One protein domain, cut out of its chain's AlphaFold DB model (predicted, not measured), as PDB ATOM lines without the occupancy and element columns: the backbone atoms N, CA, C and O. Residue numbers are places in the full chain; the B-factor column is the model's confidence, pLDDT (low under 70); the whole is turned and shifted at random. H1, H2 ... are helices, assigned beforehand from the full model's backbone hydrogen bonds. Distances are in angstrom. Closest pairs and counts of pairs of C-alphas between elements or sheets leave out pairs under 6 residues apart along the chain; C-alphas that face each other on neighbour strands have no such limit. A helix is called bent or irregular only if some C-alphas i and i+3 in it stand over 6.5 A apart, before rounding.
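Overview. This is residues 107 to 160 of the 164 residues of an uncharacterized protein of Brevibacterium luteolum (UniProt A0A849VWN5). The model is an open C of two helices round an empty middle: the long H1 makes one side, residues 107 to 114 fold back from its first end, and the shorter H2 stands off its last end beyond a short link. Residues 154 to 160 fold back past the last end of H2, and nothing covers residues 124 to 131 of H1. The printed part has 54 residues, with two named helices in the order H1, H2 and no named strand; the class is all helix. The whole is loose, with a radius of gyration of the C-alphas of 13.2 A and spans of 36 by 25 by 17 A.

Along the chain. Residues 107 to 114 come first, from C-alpha 107 at (206.470, 269.673, 337.377). H1, residues 115 to 135, begins at C-alpha 115 at (222.317, 270.972, 342.053) and is 26.7 A long. It is irregular, with C-alphas 117 and 120 8.2 A apart, and has a kink of 44 degrees near residue 122. H2, residues 143 to 153, is 15.4 A long and ends at C-alpha 153 at (204.167, 260.482, 337.682).

Arrangement. H1 and H2 are apart, joined by a short link of seven residues. Residues 124 to 131, which belong to H1, stand free. Each O i to N i+4 pair of H2 is within hydrogen-bond range, and 15 of 17 are in H1.

Size, cuts and confidence. The two C-alphas farthest apart, those of Arg 117 and Gly 160, are 36.3 A apart. The printed part has no cut. Its mean pLDDT is 72.5; residues 107 to 117, residue 119 and residues 154 to 160 are under 70.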
ATOM      1  N   ARG A 107     207.279 269.061 336.312       40.41
ATOM      2  CA  ARG A 107     206.470 269.673 337.377       40.41
ATOM      3  C   ARG A 107     206.965 269.607 338.827       40.41
ATOM      4  O   ARG A 107     206.152 269.828 339.721       40.41
ATOM      5  N   THR A 108     208.263 269.515 339.093       44.00
ATOM      6  CA  THR A 108     208.785 269.943 340.405       44.00
ATOM      7  C   THR A 108     210.023 270.807 340.236       44.00
ATOM      8  O   THR A 108     211.128 270.305 340.056       44.00
ATOM      9  N   SER A 109     209.847 272.128 340.303       48.88
ATOM     10  CA  SER A 109     210.974 273.018 340.560       48.88
ATOM     11  C   SER A 109     211.552 272.660 341.931       48.88
ATOM     12  O   SER A 109     210.832 272.649 342.932       48.88
ATOM     13  N   LEU A 110     212.843 272.332 341.987       49.34
ATOM     14  CA  LEU A 110     213.566 272.183 343.247       49.34
ATOM     15  C   LEU A 110     213.585 273.558 343.933       49.34
ATOM     16  O   LEU A 110     214.429 274.398 343.643       49.34
ATOM     17  N   LYS A 111     212.605 273.833 344.802       46.28
ATOM     18  CA  LYS A 111     212.423 275.160 345.424       46.28
ATOM     19  C   LYS A 111     213.541 275.543 346.402       46.28
ATOM     20  O   LYS A 111     213.668 276.720 346.727       46.28
ATOM     21  N   HIS A 112     214.327 274.574 346.878       51.75
ATOM     22  CA  HIS A 112     215.303 274.769 347.959       51.75
ATOM     23  C   HIS A 112     216.654 274.079 347.732       51.75
ATOM     24  O   HIS A 112     217.471 274.062 348.647       51.75
ATOM     25  N   LEU A 113     216.886 273.498 346.553       56.31
ATOM     26  CA  LEU A 113     218.047 272.648 346.302       56.31
ATOM     27  C   LEU A 113     218.792 273.157 345.068       56.31
ATOM     28  O   LEU A 113     218.185 273.358 344.017       56.31
ATOM     29  N   SER A 114     220.092 273.404 345.213       57.19
ATOM     30  CA  SER A 114     220.954 273.865 344.125       57.19
ATOM     31  C   SER A 114     221.814 272.696 343.693       57.19
ATOM     32  O   SER A 114     222.686 272.262 344.437       57.19
ATOM     33  N   VAL A 115     221.606 272.184 342.482       57.56
ATOM     34  CA  VAL A 115     222.317 270.972 342.053       57.56
ATOM     35  C   VAL A 115     223.837 271.164 342.005       57.56
ATOM     36  O   VAL A 115     224.573 270.230 342.296       57.56
ATOM     37  N   ALA A 116     224.322 272.380 341.734       54.59
ATOM     38  CA  ALA A 116     225.753 272.684 341.783       54.59
ATOM     39  C   ALA A 116     226.338 272.571 343.205       54.59
ATOM     40  O   ALA A 116     227.455 272.092 343.386       54.59
ATOM     41  N   ARG A 117     225.582 272.988 344.227       64.44
ATOM     42  CA  ARG A 117     226.006 272.920 345.634       64.44
ATOM     43  C   ARG A 117     225.800 271.531 346.232       64.44
ATOM     44  O   ARG A 117     226.636 271.049 346.991       64.44
ATOM     45  N   ASP A 118     224.689 270.901 345.874       71.62
ATOM     46  CA  ASP A 118     224.145 269.727 346.546       71.62
ATOM     47  C   ASP A 118     224.367 268.438 345.738       71.62
ATOM     48  O   ASP A 118     223.760 267.408 346.028       71.62
ATOM     49  N   ALA A 119     225.263 268.470 344.744       69.62
ATOM     50  CA  ALA A 119     225.533 267.366 343.821       69.62
ATOM     51  C   ALA A 119     225.751 266.022 344.533       69.62
ATOM     52  O   ALA A 119     225.181 265.014 344.134       69.62
ATOM     53  N   ARG A 120     226.521 266.005 345.629       73.81
ATOM     54  CA  ARG A 120     226.767 264.773 346.402       73.81
ATOM     55  C   ARG A 120     225.491 264.207 347.018       73.81
ATOM     56  O   ARG A 120     225.243 263.020 346.901       73.81
ATOM     57  N   VAL A 121     224.667 265.065 347.618       80.62
ATOM     58  CA  VAL A 121     223.398 264.654 348.239       80.62
ATOM     59  C   VAL A 121     222.438 264.111 347.182       80.62
ATOM     60  O   VAL A 121     221.719 263.149 347.436       80.62
ATOM     61  N   ILE A 122     222.442 264.705 345.987       76.62
ATOM     62  CA  ILE A 122     221.638 264.234 344.855       76.62
ATOM     63  C   ILE A 122     222.116 262.862 344.375       76.62
ATOM     64  O   ILE A 122     221.282 261.983 344.172       76.62
ATOM     65  N   GLU A 123     223.425 262.655 344.227       83.06
ATOM     66  CA  GLU A 123     223.978 261.355 343.820       83.06
ATOM     67  C   GLU A 123     223.719 260.261 344.864       83.06
ATOM     68  O   GLU A 123     223.319 259.148 344.509       83.06
ATOM     69  N   ASP A 124     223.857 260.582 346.151       84.31
ATOM     70  CA  ASP A 124     223.554 259.656 347.243       84.31
ATOM     71  C   ASP A 124     222.064 259.272 347.236       84.31
ATOM     72  O   ASP A 124     221.715 258.092 347.301       84.31
ATOM     73  N   ALA A 125     221.171 260.256 347.079       85.06
ATOM     74  CA  ALA A 125     219.732 260.019 346.984       85.06
ATOM     75  C   ALA A 125     219.361 259.203 345.738       85.06
ATOM     76  O   ALA A 125     218.496 258.331 345.809       85.06
ATOM     77  N   ARG A 126     220.025 259.455 344.603       82.19
ATOM     78  CA  ARG A 126     219.824 258.711 343.354       82.19
ATOM     79  C   ARG A 126     220.239 257.252 343.503       82.19
ATOM     80  O   ARG A 126     219.518 256.377 343.037       82.19
ATOM     81  N   THR A 127     221.371 257.007 344.157       89.12
ATOM     82  CA  THR A 127     221.868 255.655 344.433       89.12
ATOM     83  C   THR A 127     220.893 254.906 345.336       89.12
ATOM     84  O   THR A 127     220.421 253.836 344.969       89.12
ATOM     85  N   ALA A 128     220.479 255.519 346.448       87.25
ATOM     86  CA  ALA A 128     219.514 254.914 347.363       87.25
ATOM     87  C   ALA A 128     218.154 254.636 346.698       87.25
ATOM     88  O   ALA A 128     217.538 253.603 346.944       87.25
ATOM     89  N   ALA A 129     217.673 255.544 345.843       86.50
ATOM     90  CA  ALA A 129     216.437 255.333 345.097       86.50
ATOM     91  C   ALA A 129     216.561 254.174 344.096       86.50
ATOM     92  O   ALA A 129     215.619 253.394 343.968       86.50
ATOM     93  N   ALA A 130     217.704 254.042 343.414       86.69
ATOM     94  CA  ALA A 130     217.960 252.925 342.506       86.69
ATOM     95  C   ALA A 130     217.951 251.585 343.253       86.69
ATOM     96  O   ALA A 130     217.259 250.671 342.819       86.69
ATOM     97  N   ASP A 131     218.600 251.507 344.418       89.50
ATOM     98  CA  ASP A 131     218.614 250.293 345.242       89.50
ATOM     99  C   ASP A 131     217.196 249.853 345.651       89.50
ATOM    100  O   ASP A 131     216.881 248.662 345.649       89.50
ATOM    101  N   VAL A 132     216.316 250.808 345.978       87.25
ATOM    102  CA  VAL A 132     214.910 250.527 346.322       87.25
ATOM    103  C   VAL A 132     214.126 250.025 345.107       87.25
ATOM    104  O   VAL A 132     213.370 249.064 345.233       87.25
ATOM    105  N   VAL A 133     214.306 250.651 343.941       86.25
ATOM    106  CA  VAL A 133     213.627 250.250 342.697       86.25
ATOM    107  C   VAL A 133     214.099 248.876 342.227       86.25
ATOM    108  O   VAL A 133     213.277 248.062 341.822       86.25
ATOM    109  N   ASP A 134     215.399 248.597 342.301       87.06
ATOM    110  CA  ASP A 134     215.967 247.316 341.877       87.06
ATOM    111  C   ASP A 134     215.521 246.169 342.796       87.06
ATOM    112  O   ASP A 134     215.303 245.047 342.333       87.06
ATOM    113  N   ALA A 135     215.354 246.442 344.095       88.12
ATOM    114  CA  ALA A 135     214.879 245.460 345.065       88.12
ATOM    115  C   ALA A 135     213.366 245.194 344.972       88.12
ATOM    116  O   ALA A 135     212.936 244.061 345.189       88.12
ATOM    117  N   ASP A 136     212.561 246.215 344.671       85.19
ATOM    118  CA  ASP A 136     211.101 246.120 344.593       85.19
ATOM    119  C   ASP A 136     210.543 247.027 343.478       85.19
ATOM    120  O   ASP A 136     210.031 248.118 343.750       85.19
ATOM    121  N   PRO A 137     210.606 246.576 342.210       83.12
ATOM    122  CA  PRO A 137     210.220 247.389 341.053       83.12
ATOM    123  C   PRO A 137     208.746 247.780 341.034       83.12
ATOM    124  O   PRO A 137     208.361 248.738 340.365       83.12
ATOM    125  N   LEU A 138     207.907 247.004 341.721       82.00
ATOM    126  CA  LEU A 138     206.481 247.269 341.820       82.00
ATOM    127  C   LEU A 138     206.143 248.071 343.077       82.00
ATOM    128  O   LEU A 138     205.026 248.560 343.171       82.00
ATOM    129  N   PHE A 139     207.062 248.252 344.029       84.56
ATOM    130  CA  PHE A 139     206.792 248.836 345.346       84.56
ATOM    131  C   PHE A 139     205.677 248.083 346.098       84.56
ATOM    132  O   PHE A 139     204.726 248.682 346.605       84.56
ATOM    133  N   GLU A 140     205.716 246.748 346.113       82.81
ATOM    134  CA  GLU A 140     204.795 245.900 346.900       82.81
ATOM    135  C   GLU A 140     205.039 246.021 348.409       82.81
ATOM    136  O   GLU A 140     204.101 246.025 349.205       82.81
ATOM    137  N   THR A 141     206.298 246.192 348.797       86.00
ATOM    138  CA  THR A 141     206.752 246.355 350.183       86.00
ATOM    139  C   THR A 141     206.376 247.728 350.742       86.00
ATOM    140  O   THR A 141     206.194 247.887 351.951       86.00
ATOM    141  N   TYR A 142     206.223 248.729 349.868       84.75
ATOM    142  CA  TYR A 142     205.970 250.125 350.232       84.75
ATOM    143  C   TYR A 142     204.705 250.676 349.547       84.75
ATOM    144  O   TYR A 142     204.799 251.557 348.690       84.75
ATOM    145  N   PRO A 143     203.499 250.232 349.949       83.12
ATOM    146  CA  PRO A 143     202.248 250.621 349.293       83.12
ATOM    147  C   PRO A 143     201.989 252.137 349.329       83.12
ATOM    148  O   PRO A 143     201.554 252.716 348.343       83.12
ATOM    149  N   HIS A 144     202.347 252.821 350.420       85.00
ATOM    150  CA  HIS A 144     202.211 254.282 350.496       85.00
ATOM    151  C   HIS A 144     203.175 255.035 349.570       85.00
ATOM    152  O   HIS A 144     202.861 256.134 349.117       85.00
ATOM    153  N   LEU A 145     204.351 254.462 349.297       82.69
ATOM    154  CA  LEU A 145     205.298 255.031 348.342       82.69
ATOM    155  C   LEU A 145     204.778 254.851 346.914       82.69
ATOM    156  O   LEU A 145     204.850 255.795 346.134       82.69
ATOM    157  N   ARG A 146     204.192 253.687 346.606       83.19
ATOM    158  CA  ARG A 146     203.514 253.422 345.331       83.19
ATOM    159  C   ARG A 146     202.428 254.462 345.045       83.19
ATOM    160  O   ARG A 146     202.509 255.153 344.036       83.19
ATOM    161  N   ASP A 147     201.491 254.649 345.977       81.94
ATOM    162  CA  ASP A 147     200.389 255.614 345.835       81.94
ATOM    163  C   ASP A 147     200.903 257.050 345.616       81.94
ATOM    164  O   ASP A 147     200.371 257.830 344.817       81.94
ATOM    165  N   PHE A 148     201.970 257.415 346.332       81.06
ATOM    166  CA  PHE A 148     202.607 258.721 346.199       81.06
ATOM    167  C   PHE A 148     203.274 258.902 344.831       81.06
ATOM    168  O   PHE A 148     203.116 259.949 344.203       81.06
ATOM    169  N   ILE A 149     203.987 257.882 344.350       80.44
ATOM    170  CA  ILE A 149     204.628 257.888 343.035       80.44
ATOM    171  C   ILE A 149     203.579 257.993 341.924       80.44
ATOM    172  O   ILE A 149     203.735 258.831 341.035       80.44
ATOM    173  N   ASP A 150     202.486 257.233 342.006       79.94
ATOM    174  CA  ASP A 150     201.385 257.293 341.035       79.94
ATOM    175  C   ASP A 150     200.742 258.689 340.985       79.94
ATOM    176  O   ASP A 150     200.396 259.193 339.912       79.94
ATOM    177  N   THR A 151     200.667 259.370 342.132       77.56
ATOM    178  CA  THR A 151     200.186 260.759 342.217       77.56
ATOM    179  C   THR A 151     201.128 261.752 341.517       77.56
ATOM    180  O   THR A 151     200.669 262.760 340.979       77.56
ATOM    181  N   ILE A 152     202.440 261.491 341.515       71.31
ATOM    182  CA  ILE A 152     203.461 262.389 340.943       71.31
ATOM    183  C   ILE A 152     203.680 262.144 339.448       71.31
ATOM    184  O   ILE A 152     203.810 263.099 338.682       71.31
ATOM    185  N   ILE A 153     203.759 260.880 339.035       70.62
ATOM    186  CA  ILE A 153     204.167 260.482 337.682       70.62
ATOM    187  C   ILE A 153     202.999 260.571 336.677       70.62
ATOM    188  O   ILE A 153     203.230 260.752 335.478       70.62
ATOM    189  N   GLY A 154     201.753 260.562 337.164       57.66
ATOM    190  CA  GLY A 154     200.552 260.634 336.334       57.66
ATOM    191  C   GLY A 154     200.222 259.304 335.636       57.66
ATOM    192  O   GLY A 154     201.063 258.407 335.549       57.66
ATOM    193  N   PRO A 155     198.991 259.153 335.117       54.16
ATOM    194  CA  PRO A 155     198.457 257.864 334.663       54.16
ATOM    195  C   PRO A 155     199.153 257.297 333.417       54.16
ATOM    196  O   PRO A 155     199.113 256.094 333.191       54.16
ATOM    197  N   GLU A 156     199.825 258.132 332.620       53.78
ATOM    198  CA  GLU A 156     200.549 257.707 331.407       53.78
ATOM    199  C   GLU A 156     201.829 256.901 331.703       53.78
ATOM    200  O   GLU A 156     202.421 256.315 330.796       53.78
ATOM    201  N   ARG A 157     202.310 256.935 332.950       54.50
ATOM    202  CA  ARG A 157     203.599 256.361 333.362       54.50
ATOM    203  C   ARG A 157     203.520 255.621 334.704       54.50
ATOM    204  O   ARG A 157     204.561 255.341 335.297       54.50
ATOM    205  N   SER A 158     202.313 255.321 335.182       55.25
ATOM    206  CA  SER A 158     202.115 254.509 336.382       55.25
ATOM    207  C   SER A 158     202.589 253.072 336.157       55.25
ATOM    208  O   SER A 158     202.629 252.565 335.026       55.25
ATOM    209  N   PHE A 159     202.942 252.400 337.251       54.97
ATOM    210  CA  PHE A 159     203.334 250.992 337.252       54.97
ATOM    211  C   PHE A 159     202.092 250.120 337.008       54.97
ATOM    212  O   PHE A 159     201.503 249.569 337.933       54.97
ATOM    213  N   GLY A 160     201.638 250.056 335.750       51.47
ATOM    214  CA  GLY A 160     200.424 249.318 335.387       51.47
ATOM    215  C   GLY A 160     199.949 249.371 333.931       51.47
ATOM    216  O   GLY A 160     198.987 248.678 333.613       51.47
TER     217      GLY A 160